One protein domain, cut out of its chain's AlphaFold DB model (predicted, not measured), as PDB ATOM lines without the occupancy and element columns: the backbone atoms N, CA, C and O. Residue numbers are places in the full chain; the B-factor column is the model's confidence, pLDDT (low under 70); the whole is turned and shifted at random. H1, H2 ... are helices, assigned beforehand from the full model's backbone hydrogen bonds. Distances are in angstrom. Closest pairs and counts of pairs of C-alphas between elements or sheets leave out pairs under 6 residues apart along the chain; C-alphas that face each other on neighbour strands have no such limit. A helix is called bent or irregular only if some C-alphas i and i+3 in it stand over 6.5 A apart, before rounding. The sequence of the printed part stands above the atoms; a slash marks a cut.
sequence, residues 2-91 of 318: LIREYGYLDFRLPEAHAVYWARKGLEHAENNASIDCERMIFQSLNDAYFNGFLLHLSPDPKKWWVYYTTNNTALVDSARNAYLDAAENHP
ATOM      1  N   LEU A   2     235.798 210.849 406.283       72.25
ATOM      2  CA  LEU A   2     236.832 211.536 407.082       72.25
ATOM      3  C   LEU A   2     236.941 213.052 406.891       72.25
ATOM      4  O   LEU A   2     236.903 213.780 407.870       72.25
ATOM      5  N   ILE A   3     236.997 213.543 405.645       72.38
ATOM      6  CA  ILE A   3     237.129 214.991 405.384       72.38
ATOM      7  C   ILE A   3     235.946 215.794 405.945       72.38
ATOM      8  O   ILE A   3     236.107 216.948 406.327       72.38
ATOM      9  N   ARG A   4     234.748 215.194 405.991       75.50
ATOM     10  CA  ARG A   4     233.555 215.857 406.541       75.50
ATOM     11  C   ARG A   4     233.549 215.870 408.068       75.50
ATOM     12  O   ARG A   4     232.946 216.765 408.636       75.50
ATOM     13  N   GLU A   5     234.163 214.869 408.686       82.06
ATOM     14  CA  GLU A   5     234.151 214.658 410.137       82.06
ATOM     15  C   GLU A   5     235.313 215.391 410.813       82.06
ATOM     16  O   GLU A   5     235.096 216.148 411.748       82.06
ATOM     17  N   TYR A   6     236.528 215.243 410.280       84.56
ATOM     18  CA  TYR A   6     237.751 215.770 410.891       84.56
ATOM     19  C   TYR A   6     238.372 216.943 410.129       84.56
ATOM     20  O   TYR A   6     239.306 217.567 410.622       84.56
ATOM     21  N   GLY A   7     237.874 217.282 408.942       84.38
ATOM     22  CA  GLY A   7     238.513 218.263 408.068       84.38
ATOM     23  C   GLY A   7     239.563 217.638 407.149       84.38
ATOM     24  O   GLY A   7     239.693 216.419 407.033       84.38
ATOM     25  N   TYR A   8     240.272 218.482 406.401       83.81
ATOM     26  CA  TYR A   8     241.126 218.005 405.320       83.81
ATOM     27  C   TYR A   8     242.473 217.481 405.836       83.81
ATOM     28  O   TYR A   8     243.299 218.254 406.317       83.81
ATOM     29  N   LEU A   9     242.685 216.174 405.683       86.69
ATOM     30  CA  LEU A   9     243.929 215.460 405.975       86.69
ATOM     31  C   LEU A   9     244.683 215.174 404.670       86.69
ATOM     32  O   LEU A   9     244.063 214.856 403.652       86.69
ATOM     33  N   ASP A  10     246.014 215.249 404.698       85.31
ATOM     34  CA  ASP A  10     246.836 214.849 403.556       85.31
ATOM     35  C   ASP A  10     246.861 213.322 403.436       85.31
ATOM     36  O   ASP A  10     247.516 212.636 404.217       85.31
ATOM     37  N   PHE A  11     246.158 212.769 402.446       87.06
ATOM     38  CA  PHE A  11     246.097 211.317 402.246       87.06
ATOM     39  C   PHE A  11     247.451 210.691 401.888       87.06
ATOM     40  O   PHE A  11     247.552 209.472 401.857       87.06
ATOM     41  N   ARG A  12     248.482 211.484 401.573       84.75
ATOM     42  CA  ARG A  12     249.837 210.968 401.323       84.75
ATOM     43  C   ARG A  12     250.597 210.691 402.616       84.75
ATOM     44  O   ARG A  12     251.592 209.974 402.580       84.75
ATOM     45  N   LEU A  13     250.144 211.262 403.730       87.44
ATOM     46  CA  LEU A  13     250.769 211.116 405.035       87.44
ATOM     47  C   LEU A  13     250.101 209.977 405.840       87.44
ATOM     48  O   LEU A  13     248.919 209.661 405.624       87.44
ATOM     49  N   PRO A  14     250.846 209.290 406.728       92.44
ATOM     50  CA  PRO A  14     250.329 208.143 407.481       92.44
ATOM     51  C   PRO A  14     249.152 208.496 408.403       92.44
ATOM     52  O   PRO A  14     248.263 207.665 408.596       92.44
ATOM     53  N   GLU A  15     249.088 209.726 408.905       93.38
ATOM     54  CA  GLU A  15     248.072 210.225 409.834       93.38
ATOM     55  C   GLU A  15     246.658 210.061 409.259       93.38
ATOM     56  O   GLU A  15     245.752 209.591 409.945       93.38
ATOM     57  N   ALA A  16     246.464 210.354 407.967       92.38
ATOM     58  CA  ALA A  16     245.168 210.195 407.310       92.38
ATOM     59  C   ALA A  16     244.671 208.739 407.330       92.38
ATOM     60  O   ALA A  16     243.478 208.475 407.506       92.38
ATOM     61  N   HIS A  17     245.592 207.787 407.171       94.00
ATOM     62  CA  HIS A  17     245.293 206.359 407.178       94.00
ATOM     63  C   HIS A  17     245.068 205.835 408.596       94.00
ATOM     64  O   HIS A  17     244.180 205.011 408.808       94.00
ATOM     65  N   ALA A  18     245.834 206.328 409.569       95.94
ATOM     66  CA  ALA A  18     245.656 205.978 410.970       95.94
ATOM     67  C   ALA A  18     244.272 206.411 411.478       95.94
ATOM     68  O   ALA A  18     243.549 205.583 412.034       95.94
ATOM     69  N   VAL A  19     243.847 207.649 411.183       95.25
ATOM     70  CA  VAL A  19     242.489 208.122 411.508       95.25
ATOM     71  C   VAL A  19     241.429 207.263 410.810       95.25
ATOM     72  O   VAL A  19     240.448 206.877 411.443       95.25
ATOM     73  N   TYR A  20     241.621 206.909 409.530       94.81
ATOM     74  CA  TYR A  20     240.690 206.036 408.802       94.81
ATOM     75  C   TYR A  20     240.468 204.696 409.505       94.81
ATOM     76  O   TYR A  20     239.327 204.309 409.773       94.81
ATOM     77  N   TRP A  21     241.555 203.981 409.791       96.00
ATOM     78  CA  TRP A  21     241.479 202.636 410.343       96.00
ATOM     79  C   TRP A  21     241.025 202.632 411.795       96.00
ATOM     80  O   TRP A  21     240.207 201.791 412.159       96.00
ATOM     81  N   ALA A  22     241.458 203.602 412.597       96.31
ATOM     82  CA  ALA A  22     240.984 203.749 413.964       96.31
ATOM     83  C   ALA A  22     239.480 204.057 414.011       96.31
ATOM     84  O   ALA A  22     238.741 203.443 414.780       96.31
ATOM     85  N   ARG A  23     238.986 204.921 413.113       94.44
ATOM     86  CA  ARG A  23     237.550 205.205 413.004       94.44
ATOM     87  C   ARG A  23     236.745 203.969 412.609       94.44
ATOM     88  O   ARG A  23     235.651 203.775 413.137       94.44
ATOM     89  N   LYS A  24     237.283 203.142 411.707       93.88
ATOM     90  CA  LYS A  24     236.708 201.837 411.345       93.88
ATOM     91  C   LYS A  24     236.743 200.841 412.505       93.88
ATOM     92  O   LYS A  24     235.789 200.086 412.665       93.88
ATOM     93  N   GLY A  25     237.795 200.868 413.318       95.25
ATOM     94  CA  GLY A  25     237.901 200.089 414.552       95.25
ATOM     95  C   GLY A  25     236.804 200.444 415.554       95.25
ATOM     96  O   GLY A  25     236.154 199.544 416.074       95.25
ATOM     97  N   LEU A  26     236.510 201.739 415.731       94.44
ATOM     98  CA  LEU A  26     235.415 202.187 416.600       94.44
ATOM     99  C   LEU A  26     234.046 201.663 416.159       94.44
ATOM    100  O   LEU A  26     233.255 201.311 417.016       94.44
ATOM    101  N   GLU A  27     233.770 201.532 414.856       93.38
ATOM    102  CA  GLU A  27     232.500 200.944 414.373       93.38
ATOM    103  C   GLU A  27     232.296 199.480 414.811       93.38
ATOM    104  O   GLU A  27     231.179 198.973 414.748       93.38
ATOM    105  N   HIS A  28     233.370 198.795 415.213       93.75
ATOM    106  CA  HIS A  28     233.353 197.395 415.643       93.75
ATOM    107  C   HIS A  28     233.630 197.232 417.146       93.75
ATOM    108  O   HIS A  28     233.616 196.108 417.645       93.75
ATOM    109  N   ALA A  29     233.898 198.328 417.859       93.44
ATOM    110  CA  ALA A  29     234.120 198.315 419.297       93.44
ATOM    111  C   ALA A  29     232.786 198.263 420.053       93.44
ATOM    112  O   ALA A  29     231.765 198.782 419.592       93.44
ATOM    113  N   GLU A  30     232.788 197.673 421.248       88.19
ATOM    114  CA  GLU A  30     231.624 197.727 422.132       88.19
ATOM    115  C   GLU A  30     231.267 199.188 422.444       88.19
ATOM    116  O   GLU A  30     232.133 200.007 422.752       88.19
ATOM    117  N   ASN A  31     229.983 199.536 422.318       87.88
ATOM    118  CA  ASN A  31     229.466 200.905 422.466       87.88
ATOM    119  C   ASN A  31     230.114 201.952 421.539       87.88
ATOM    120  O   ASN A  31     229.971 203.149 421.775       87.88
ATOM    121  N   ASN A  32     230.793 201.517 420.474       87.81
ATOM    122  CA  ASN A  32     231.625 202.357 419.615       87.81
ATOM    123  C   ASN A  32     232.733 203.131 420.356       87.81
ATOM    124  O   ASN A  32     233.153 204.182 419.875       87.81
ATOM    125  N   ALA A  33     233.203 202.628 421.502       91.31
ATOM    126  CA  ALA A  33     234.222 203.277 422.322       91.31
ATOM    127  C   ALA A  33     235.421 202.344 422.527       91.31
ATOM    128  O   ALA A  33     235.282 201.185 422.920       91.31
ATOM    129  N   SER A  34     236.620 202.849 422.252       95.75
ATOM    130  CA  SER A  34     237.865 202.107 422.442       95.75
ATOM    131  C   SER A  34     239.009 203.086 422.620       95.75
ATOM    132  O   SER A  34     239.411 203.741 421.658       95.75
ATOM    133  N   ILE A  35     239.622 203.067 423.803       95.38
ATOM    134  CA  ILE A  35     240.727 203.967 424.138       95.38
ATOM    135  C   ILE A  35     241.884 203.877 423.138       95.38
ATOM    136  O   ILE A  35     242.476 204.897 422.805       95.38
ATOM    137  N   ASP A  36     242.189 202.683 422.625       95.62
ATOM    138  CA  ASP A  36     243.270 202.497 421.654       95.62
ATOM    139  C   ASP A  36     242.957 203.168 420.307       95.62
ATOM    140  O   ASP A  36     243.794 203.886 419.758       95.62
ATOM    141  N   CYS A  37     241.731 203.001 419.801       96.81
ATOM    142  CA  CYS A  37     241.295 203.630 418.556       96.81
ATOM    143  C   CYS A  37     241.169 205.152 418.713       96.81
ATOM    144  O   CYS A  37     241.672 205.903 417.882       96.81
ATOM    145  N   GLU A  38     240.549 205.633 419.788       96.81
ATOM    146  CA  GLU A  38     240.422 207.070 420.060       96.81
ATOM    147  C   GLU A  38     241.788 207.737 420.226       96.81
ATOM    148  O   GLU A  38     242.021 208.815 419.679       96.81
ATOM    149  N   ARG A  39     242.727 207.060 420.897       96.31
ATOM    150  CA  ARG A  39     244.114 207.512 421.017       96.31
ATOM    151  C   ARG A  39     244.804 207.612 419.673       96.31
ATOM    152  O   ARG A  39     245.421 208.641 419.406       96.31
ATOM    153  N   MET A  40     244.654 206.610 418.810       96.88
ATOM    154  CA  MET A  40     245.149 206.710 417.437       96.88
ATOM    155  C   MET A  40     244.545 207.913 416.705       96.88
ATOM    156  O   MET A  40     245.279 208.611 416.009       96.88
ATOM    157  N   ILE A  41     243.246 208.191 416.874       96.75
ATOM    158  CA  ILE A  41     242.583 209.338 416.238       96.75
ATOM    159  C   ILE A  41     243.164 210.654 416.753       96.75
ATOM    160  O   ILE A  41     243.679 211.426 415.945       96.75
ATOM    161  N   PHE A  42     243.123 210.927 418.062       96.31
ATOM    162  CA  PHE A  42     243.563 212.231 418.565       96.31
ATOM    163  C   PHE A  42     245.068 212.454 418.372       96.31
ATOM    164  O   PHE A  42     245.465 213.574 418.064       96.31
ATOM    165  N   GLN A  43     245.904 211.410 418.468       95.75
ATOM    166  CA  GLN A  43     247.345 211.532 418.210       95.75
ATOM    167  C   GLN A  43     247.619 211.801 416.730       95.75
ATOM    168  O   GLN A  43     248.385 212.699 416.410       95.75
ATOM    169  N   SER A  44     246.932 211.102 415.824       96.38
ATOM    170  CA  SER A  44     247.116 211.324 414.385       96.38
ATOM    171  C   SER A  44     246.584 212.684 413.938       96.38
ATOM    172  O   SER A  44     247.163 213.311 413.058       96.38
ATOM    173  N   LEU A  45     245.488 213.172 414.529       95.69
ATOM    174  CA  LEU A  45     244.985 214.522 414.257       95.69
ATOM    175  C   LEU A  45     245.915 215.599 414.816       95.69
ATOM    176  O   LEU A  45     246.094 216.630 414.171       95.69
ATOM    177  N   ASN A  46     246.507 215.352 415.984       94.69
ATOM    178  CA  ASN A  46     247.534 216.207 416.560       94.69
ATOM    179  C   ASN A  46     248.765 216.297 415.637       94.69
ATOM    180  O   ASN A  46     249.171 217.387 415.236       94.69
ATOM    181  N   ASP A  47     249.292 215.150 415.211       93.00
ATOM    182  CA  ASP A  47     250.433 215.088 414.298       93.00
ATOM    183  C   ASP A  47     250.093 215.732 412.950       93.00
ATOM    184  O   ASP A  47     250.856 216.548 412.445       93.00
ATOM    185  N   ALA A  48     248.901 215.481 412.401       91.19
ATOM    186  CA  ALA A  48     248.453 216.126 411.170       91.19
ATOM    187  C   ALA A  48     248.280 217.646 411.319       91.19
ATOM    188  O   ALA A  48     248.469 218.378 410.349       91.19
ATOM    189  N   TYR A  49     247.933 218.149 412.507       90.75
ATOM    190  CA  TYR A  49     247.893 219.585 412.784       90.75
ATOM    191  C   TYR A  49     249.300 220.204 412.748       90.75
ATOM    192  O   TYR A  49     249.476 221.258 412.129       90.75
ATOM    193  N   PHE A  50     250.304 219.548 413.338       85.38
ATOM    194  CA  PHE A  50     251.678 220.063 413.404       85.38
ATOM    195  C   PHE A  50     252.518 219.806 412.143       85.38
ATOM    196  O   PHE A  50     253.295 220.671 411.753       85.38
ATOM    197  N   ASN A  51     252.348 218.657 411.488       83.00
ATOM    198  CA  ASN A  51     253.069 218.265 410.267       83.00
ATOM    199  C   ASN A  51     252.383 218.771 408.988       83.00
ATOM    200  O   ASN A  51     253.007 218.888 407.929       83.00
ATOM    201  N   GLY A  52     251.083 219.053 409.084       81.75
ATOM    202  CA  GLY A  52     250.255 219.642 408.042       81.75
ATOM    203  C   GLY A  52     250.284 218.915 406.708       81.75
ATOM    204  O   GLY A  52     249.766 217.807 406.594       81.75
ATOM    205  N   PHE A  53     250.781 219.588 405.670       77.19
ATOM    206  CA  PHE A  53     250.715 219.108 404.287       77.19
ATOM    207  C   PHE A  53     252.087 218.889 403.684       77.19
ATOM    208  O   PHE A  53     252.985 219.706 403.881       77.19
ATOM    209  N   LEU A  54     252.189 217.863 402.841       78.31
ATOM    210  CA  LEU A  54     253.364 217.636 402.016       78.31
ATOM    211  C   LEU A  54     253.332 218.569 400.794       78.31
ATOM    212  O   LEU A  54     252.602 218.338 399.823       78.31
ATOM    213  N   LEU A  55     254.118 219.637 400.811       72.62
ATOM    214  CA  LEU A  55     254.245 220.544 399.670       72.62
ATOM    215  C   LEU A  55     255.354 220.060 398.739       72.62
ATOM    216  O   LEU A  55     256.494 219.925 399.168       72.62
ATOM    217  N   HIS A  56     255.026 219.819 397.467       70.25
ATOM    218  CA  HIS A  56     256.014 219.558 396.419       70.25
ATOM    219  C   HIS A  56     256.300 220.874 395.699       70.25
ATOM    220  O   HIS A  56     255.403 221.447 395.083       70.25
ATOM    221  N   LEU A  57     257.521 221.394 395.847       63.47
ATOM    222  CA  LEU A  57     257.862 222.740 395.362       63.47
ATOM    223  C   LEU A  57     258.500 222.753 393.970       63.47
ATOM    224  O   LEU A  57     258.719 223.825 393.413       63.47
ATOM    225  N   SER A  58     258.816 221.583 393.415       61.88
ATOM    226  CA  SER A  58     259.450 221.475 392.104       61.88
ATOM    227  C   SER A  58     258.407 221.232 391.012       61.88
ATOM    228  O   SER A  58     257.647 220.273 391.111       61.88
ATOM    229  N   PRO A  59     258.412 222.009 389.914       54.00
ATOM    230  CA  PRO A  59     257.611 221.682 388.738       54.00
ATOM    231  C   PRO A  59     258.153 220.449 387.995       54.00
ATOM    232  O   PRO A  59     257.435 219.840 387.206       54.00
ATOM    233  N   ASP A  60     259.412 220.064 388.244       61.09
ATOM    234  CA  ASP A  60     260.002 218.842 387.705       61.09
ATOM    235  C   ASP A  60     259.554 217.621 388.534       61.09
ATOM    236  O   ASP A  60     259.956 217.495 389.702       61.09
ATOM    237  N   PRO A  61     258.781 216.688 387.943       58.09
ATOM    238  CA  PRO A  61     258.325 215.474 388.613       58.09
ATOM    239  C   PRO A  61     259.456 214.481 388.906       58.09
ATOM    240  O   PRO A  61     259.194 213.458 389.530       58.09
ATOM    241  N   LYS A  62     260.700 214.728 388.469       63.47
ATOM    242  CA  LYS A  62     261.890 213.922 388.799       63.47
ATOM    243  C   LYS A  62     262.602 214.373 390.077       63.47
ATOM    244  O   LYS A  62     263.442 213.634 390.586       63.47
ATOM    245  N   LYS A  63     262.258 215.543 390.628       64.56
ATOM    246  CA  LYS A  63     262.831 216.045 391.887       64.56
ATOM    247  C   LYS A  63     261.962 215.665 393.078       64.56
ATOM    248  O   LYS A  63     261.170 216.461 393.580       64.56
ATOM    249  N   TRP A  64     262.089 214.415 393.512       57.25
ATOM    250  CA  TRP A  64     261.238 213.819 394.551       57.25
ATOM    251  C   TRP A  64     261.691 214.158 395.974       57.25
ATOM    252  O   TRP A  64     261.115 213.633 396.911       57.25
ATOM    253  N   TRP A  65     262.746 214.956 396.158       57.75
ATOM    254  CA  TRP A  65     263.321 215.252 397.479       57.75
ATOM    255  C   TRP A  65     262.942 216.634 398.025       57.75
ATOM    256  O   TRP A  65     263.239 216.928 399.178       57.75
ATOM    257  N   VAL A  66     262.275 217.480 397.230       60.56
ATOM    258  CA  VAL A  66     261.895 218.836 397.652       60.56
ATOM    259  C   VAL A  66     260.491 218.815 398.252       60.56
ATOM    260  O   VAL A  66     259.509 219.188 397.599       60.56
ATOM    261  N   TYR A  67     260.405 218.337 399.494       67.25
ATOM    262  CA  TYR A  67     259.182 218.372 400.284       67.25
ATOM    263  C   TYR A  67     259.311 219.294 401.487       67.25
ATOM    264  O   TYR A  67     260.315 219.273 402.193       67.25
ATOM    265  N   TYR A  68     258.250 220.053 401.744       67.56
ATOM    266  CA  TYR A  68     258.107 220.846 402.958       67.56
ATOM    267  C   TYR A  68     256.831 220.451 403.682       67.56
ATOM    268  O   TYR A  68     255.796 220.246 403.048       67.56
ATOM    269  N   THR A  69     256.922 220.361 405.002       65.88
ATOM    270  CA  THR A  69     255.772 220.286 405.898       65.88
ATOM    271  C   THR A  69     255.403 221.683 406.376       65.88
ATOM    272  O   THR A  69     256.217 222.609 406.390       65.88
ATOM    273  N   THR A  70     254.135 221.853 406.716       69.31
ATOM    274  CA  THR A  70     253.556 223.107 407.218       69.31
ATOM    275  C   THR A  70     252.652 222.774 408.392       69.31
ATOM    276  O   THR A  70     252.462 221.604 408.673       69.31
ATOM    277  N   ASN A  71     252.032 223.749 409.049       78.19
ATOM    278  CA  ASN A  71     251.013 223.431 410.047       78.19
ATOM    279  C   ASN A  71     249.635 223.424 409.375       78.19
ATOM    280  O   ASN A  71     249.281 224.356 408.647       78.19
ATOM    281  N   ASN A  72     248.805 222.419 409.648       84.62
ATOM    282  CA  ASN A  72     247.416 222.391 409.194       84.62
ATOM    283  C   ASN A  72     246.496 222.909 410.293       84.62
ATOM    284  O   ASN A  72     245.754 222.180 410.950       84.62
ATOM    285  N   THR A  73     246.542 224.225 410.470       84.12
ATOM    286  CA  THR A  73     245.805 224.901 411.541       84.12
ATOM    287  C   THR A  73     244.284 224.770 411.452       84.12
ATOM    288  O   THR A  73     243.599 224.973 412.451       84.12
ATOM    289  N   ALA A  74     243.751 224.353 410.299       85.06
ATOM    290  CA  ALA A  74     242.333 224.059 410.124       85.06
ATOM    291  C   ALA A  74     241.867 222.813 410.904       85.06
ATOM    292  O   ALA A  74     240.673 222.683 411.163       85.06
ATOM    293  N   LEU A  75     242.779 221.916 411.298       90.62
ATOM    294  CA  LEU A  75     242.450 220.709 412.068       90.62
ATOM    295  C   LEU A  75     242.361 220.941 413.575       90.62
ATOM    296  O   LEU A  75     242.003 220.020 414.303       90.62
ATOM    297  N   VAL A  76     242.691 222.139 414.064       93.94
ATOM    298  CA  VAL A  76     242.887 222.353 415.502       93.94
ATOM    299  C   VAL A  76     241.627 222.074 416.328       93.94
ATOM    300  O   VAL A  76     241.711 221.490 417.405       93.94
ATOM    301  N   ASP A  77     240.451 222.425 415.798       94.69
ATOM    302  CA  ASP A  77     239.169 222.126 416.441       94.69
ATOM    303  C   ASP A  77     238.865 220.624 416.409       94.69
ATOM    304  O   ASP A  77     238.420 220.069 417.408       94.69
ATOM    305  N   SER A  78     239.154 219.946 415.296       94.81
ATOM    306  CA  SER A  78     238.954 218.500 415.161       94.81
ATOM    307  C   SER A  78     239.847 217.705 416.110       94.81
ATOM    308  O   SER A  78     239.373 216.782 416.765       94.81
ATOM    309  N   ALA A  79     241.123 218.083 416.222       96.12
ATOM    310  CA  ALA A  79     242.057 217.476 417.164       96.12
ATOM    311  C   ALA A  79     241.603 217.709 418.614       96.12
ATOM    312  O   ALA A  79     241.519 216.758 419.389       96.12
ATOM    313  N   ARG A  80     241.211 218.948 418.961       96.69
ATOM    314  CA  ARG A  80     240.637 219.279 420.276       96.69
ATOM    315  C   ARG A  80     239.413 218.422 420.592       96.69
ATOM    316  O   ARG A  80     239.344 217.858 421.678       96.69
ATOM    317  N   ASN A  81     238.461 218.335 419.669       96.12
ATOM    318  CA  ASN A  81     237.224 217.593 419.890       96.12
ATOM    319  C   ASN A  81     237.496 216.094 420.055       96.12
ATOM    320  O   ASN A  81     236.963 215.503 420.981       96.12
ATOM    321  N   ALA A  82     238.413 215.508 419.279       96.38
ATOM    322  CA  ALA A  82     238.787 214.103 419.445       96.38
ATOM    323  C   ALA A  82     239.372 213.794 420.838       96.38
ATOM    324  O   ALA A  82     239.108 212.733 421.400       96.38
ATOM    325  N   TYR A  83     240.146 214.717 421.423       96.88
ATOM    326  CA  TYR A  83     240.590 214.586 422.815       96.88
ATOM    327  C   TYR A  83     239.434 214.687 423.817       96.88
ATOM    328  O   TYR A  83     239.432 213.957 424.808       96.88
ATOM    329  N   LEU A  84     238.485 215.600 423.591       95.25
ATOM    330  CA  LEU A  84     237.323 215.778 424.464       95.25
ATOM    331  C   LEU A  84     236.407 214.551 424.426       95.25
ATOM    332  O   LEU A  84     236.061 214.051 425.493       95.25
ATOM    333  N   ASP A  85     236.116 214.024 423.236       94.69
ATOM    334  CA  ASP A  85     235.325 212.804 423.042       94.69
ATOM    335  C   ASP A  85     235.979 211.619 423.775       94.69
ATOM    336  O   ASP A  85     235.332 210.915 424.550       94.69
ATOM    337  N   ALA A  86     237.299 211.447 423.624       95.56
ATOM    338  CA  ALA A  86     238.039 210.391 424.316       95.56
ATOM    339  C   ALA A  86     238.027 210.558 425.846       95.56
ATOM    340  O   ALA A  86     237.988 209.582 426.597       95.56
ATOM    341  N   ALA A  87     238.084 211.798 426.335       93.75
ATOM    342  CA  ALA A  87     238.032 212.086 427.763       93.75
ATOM    343  C   ALA A  87     236.621 211.912 428.352       93.75
ATOM    344  O   ALA A  87     236.509 211.595 429.536       93.75
ATOM    345  N   GLU A  88     235.569 212.091 427.551       93.25
ATOM    346  CA  GLU A  88     234.182 211.794 427.923       93.25
ATOM    347  C   GLU A  88     233.932 210.281 427.983       93.25
ATOM    348  O   GLU A  88     233.392 209.790 428.975       93.25
ATOM    349  N   ASN A  89     234.403 209.529 426.983       94.19
ATOM    350  CA  ASN A  89     234.272 208.068 426.937       94.19
ATOM    351  C   ASN A  89     235.122 207.362 428.006       94.19
ATOM    352  O   ASN A  89     234.784 206.267 428.469       94.19
ATOM    353  N   HIS A  90     236.230 207.985 428.420       93.81
ATOM    354  CA  HIS A  90     237.185 207.421 429.372       93.81
ATOM    355  C   HIS A  90     237.558 208.420 430.490       93.81
ATOM    356  O   HIS A  90     238.728 208.804 430.615       93.81
ATOM    357  N   PRO A  91     236.608 208.808 431.367       91.25
ATOM    358  CA  PRO A  91     236.778 209.914 432.321       91.25
ATOM    359  C   PRO A  91     237.868 209.675 433.375       91.25
ATOM    360  O   PRO A  91     238.497 210.630 433.853       91.25
TER     361      PRO A  91
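What this domain is: This is residues 2 to 91 of the 318 residues of an uncharacterized protein of Lentisphaeria bacterium (UniProt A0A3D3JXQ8). What shape do these atoms make? Three helices, H2, H3 and H4, pack side by side with alternating directions and H3 in the middle, while the short H1 sits beside H4 on one side. The loop of residues 52 to 72 reaches out past the helices as a thin arm and makes much of the length. What is it built of? The printed part has 90 residues with four named helices, H1 to H4, and no named strand: all helix, only just loose, close to compact, with a radius of gyration of the C-alphas of 14.9 A and spans of 50 by 23 by 20 A.

Where its parts are: Where do the first helices lie? H1 is residues 2 to 6, beginning at C-alpha 2 (236.832, 211.536, 407.082). H2 is residues 14 to 26, 18.5 A long. Where are the longest ones? H3, residues 35 to 51, measures 23.4 A. H4, residues 73 to 89, measures 25.6 A and ends at C-alpha 89 (234.272, 208.068, 426.937); it is irregular, with C-alphas 74 and 77 7.3 A apart.

How they stand to each other: What is near H1? It touches H4, with residues 75 to 79 of H4 alone; the closest C-alphas, of Tyr 6 and Ser 78, are 5.2 A apart. H1 and H2 are close but not clearly touching, the closest C-alphas, of Leu 2 and Tyr 20, being 6.9 A apart. How do the longer helices stand? H2 and H3 form a helical hairpin and touch, closest at the C-alphas of Ala 22 and Cys 37, 4.6 A, at a shallow tilt of 23 degrees, opposite ways. H3 and H4 form another, closest at the C-alphas of Leu 45 and Ala 79, 5.1 A, at a shallow tilt of 17 degrees, opposite ways. H2 and H4 are apart. Are the backbones helical throughout? Every O i to N i+4 pair is within hydrogen-bond range in H1, H2 and H3, and 11 of 13 are in H4.

The domain as a whole: How far does it reach? The two C-alphas farthest apart, of Asp 60 and Pro 91, are 51.1 A apart, and the printed part has no cut. Which link is long, and where is confidence low? The link from H3 to H4, 21 residues, is long, and in it residues 55 to 56 pair antiparallel with residues 67 to 68. Residues 57 to 70 have pLDDT under 70, against a mean of 85.9 over the printed part.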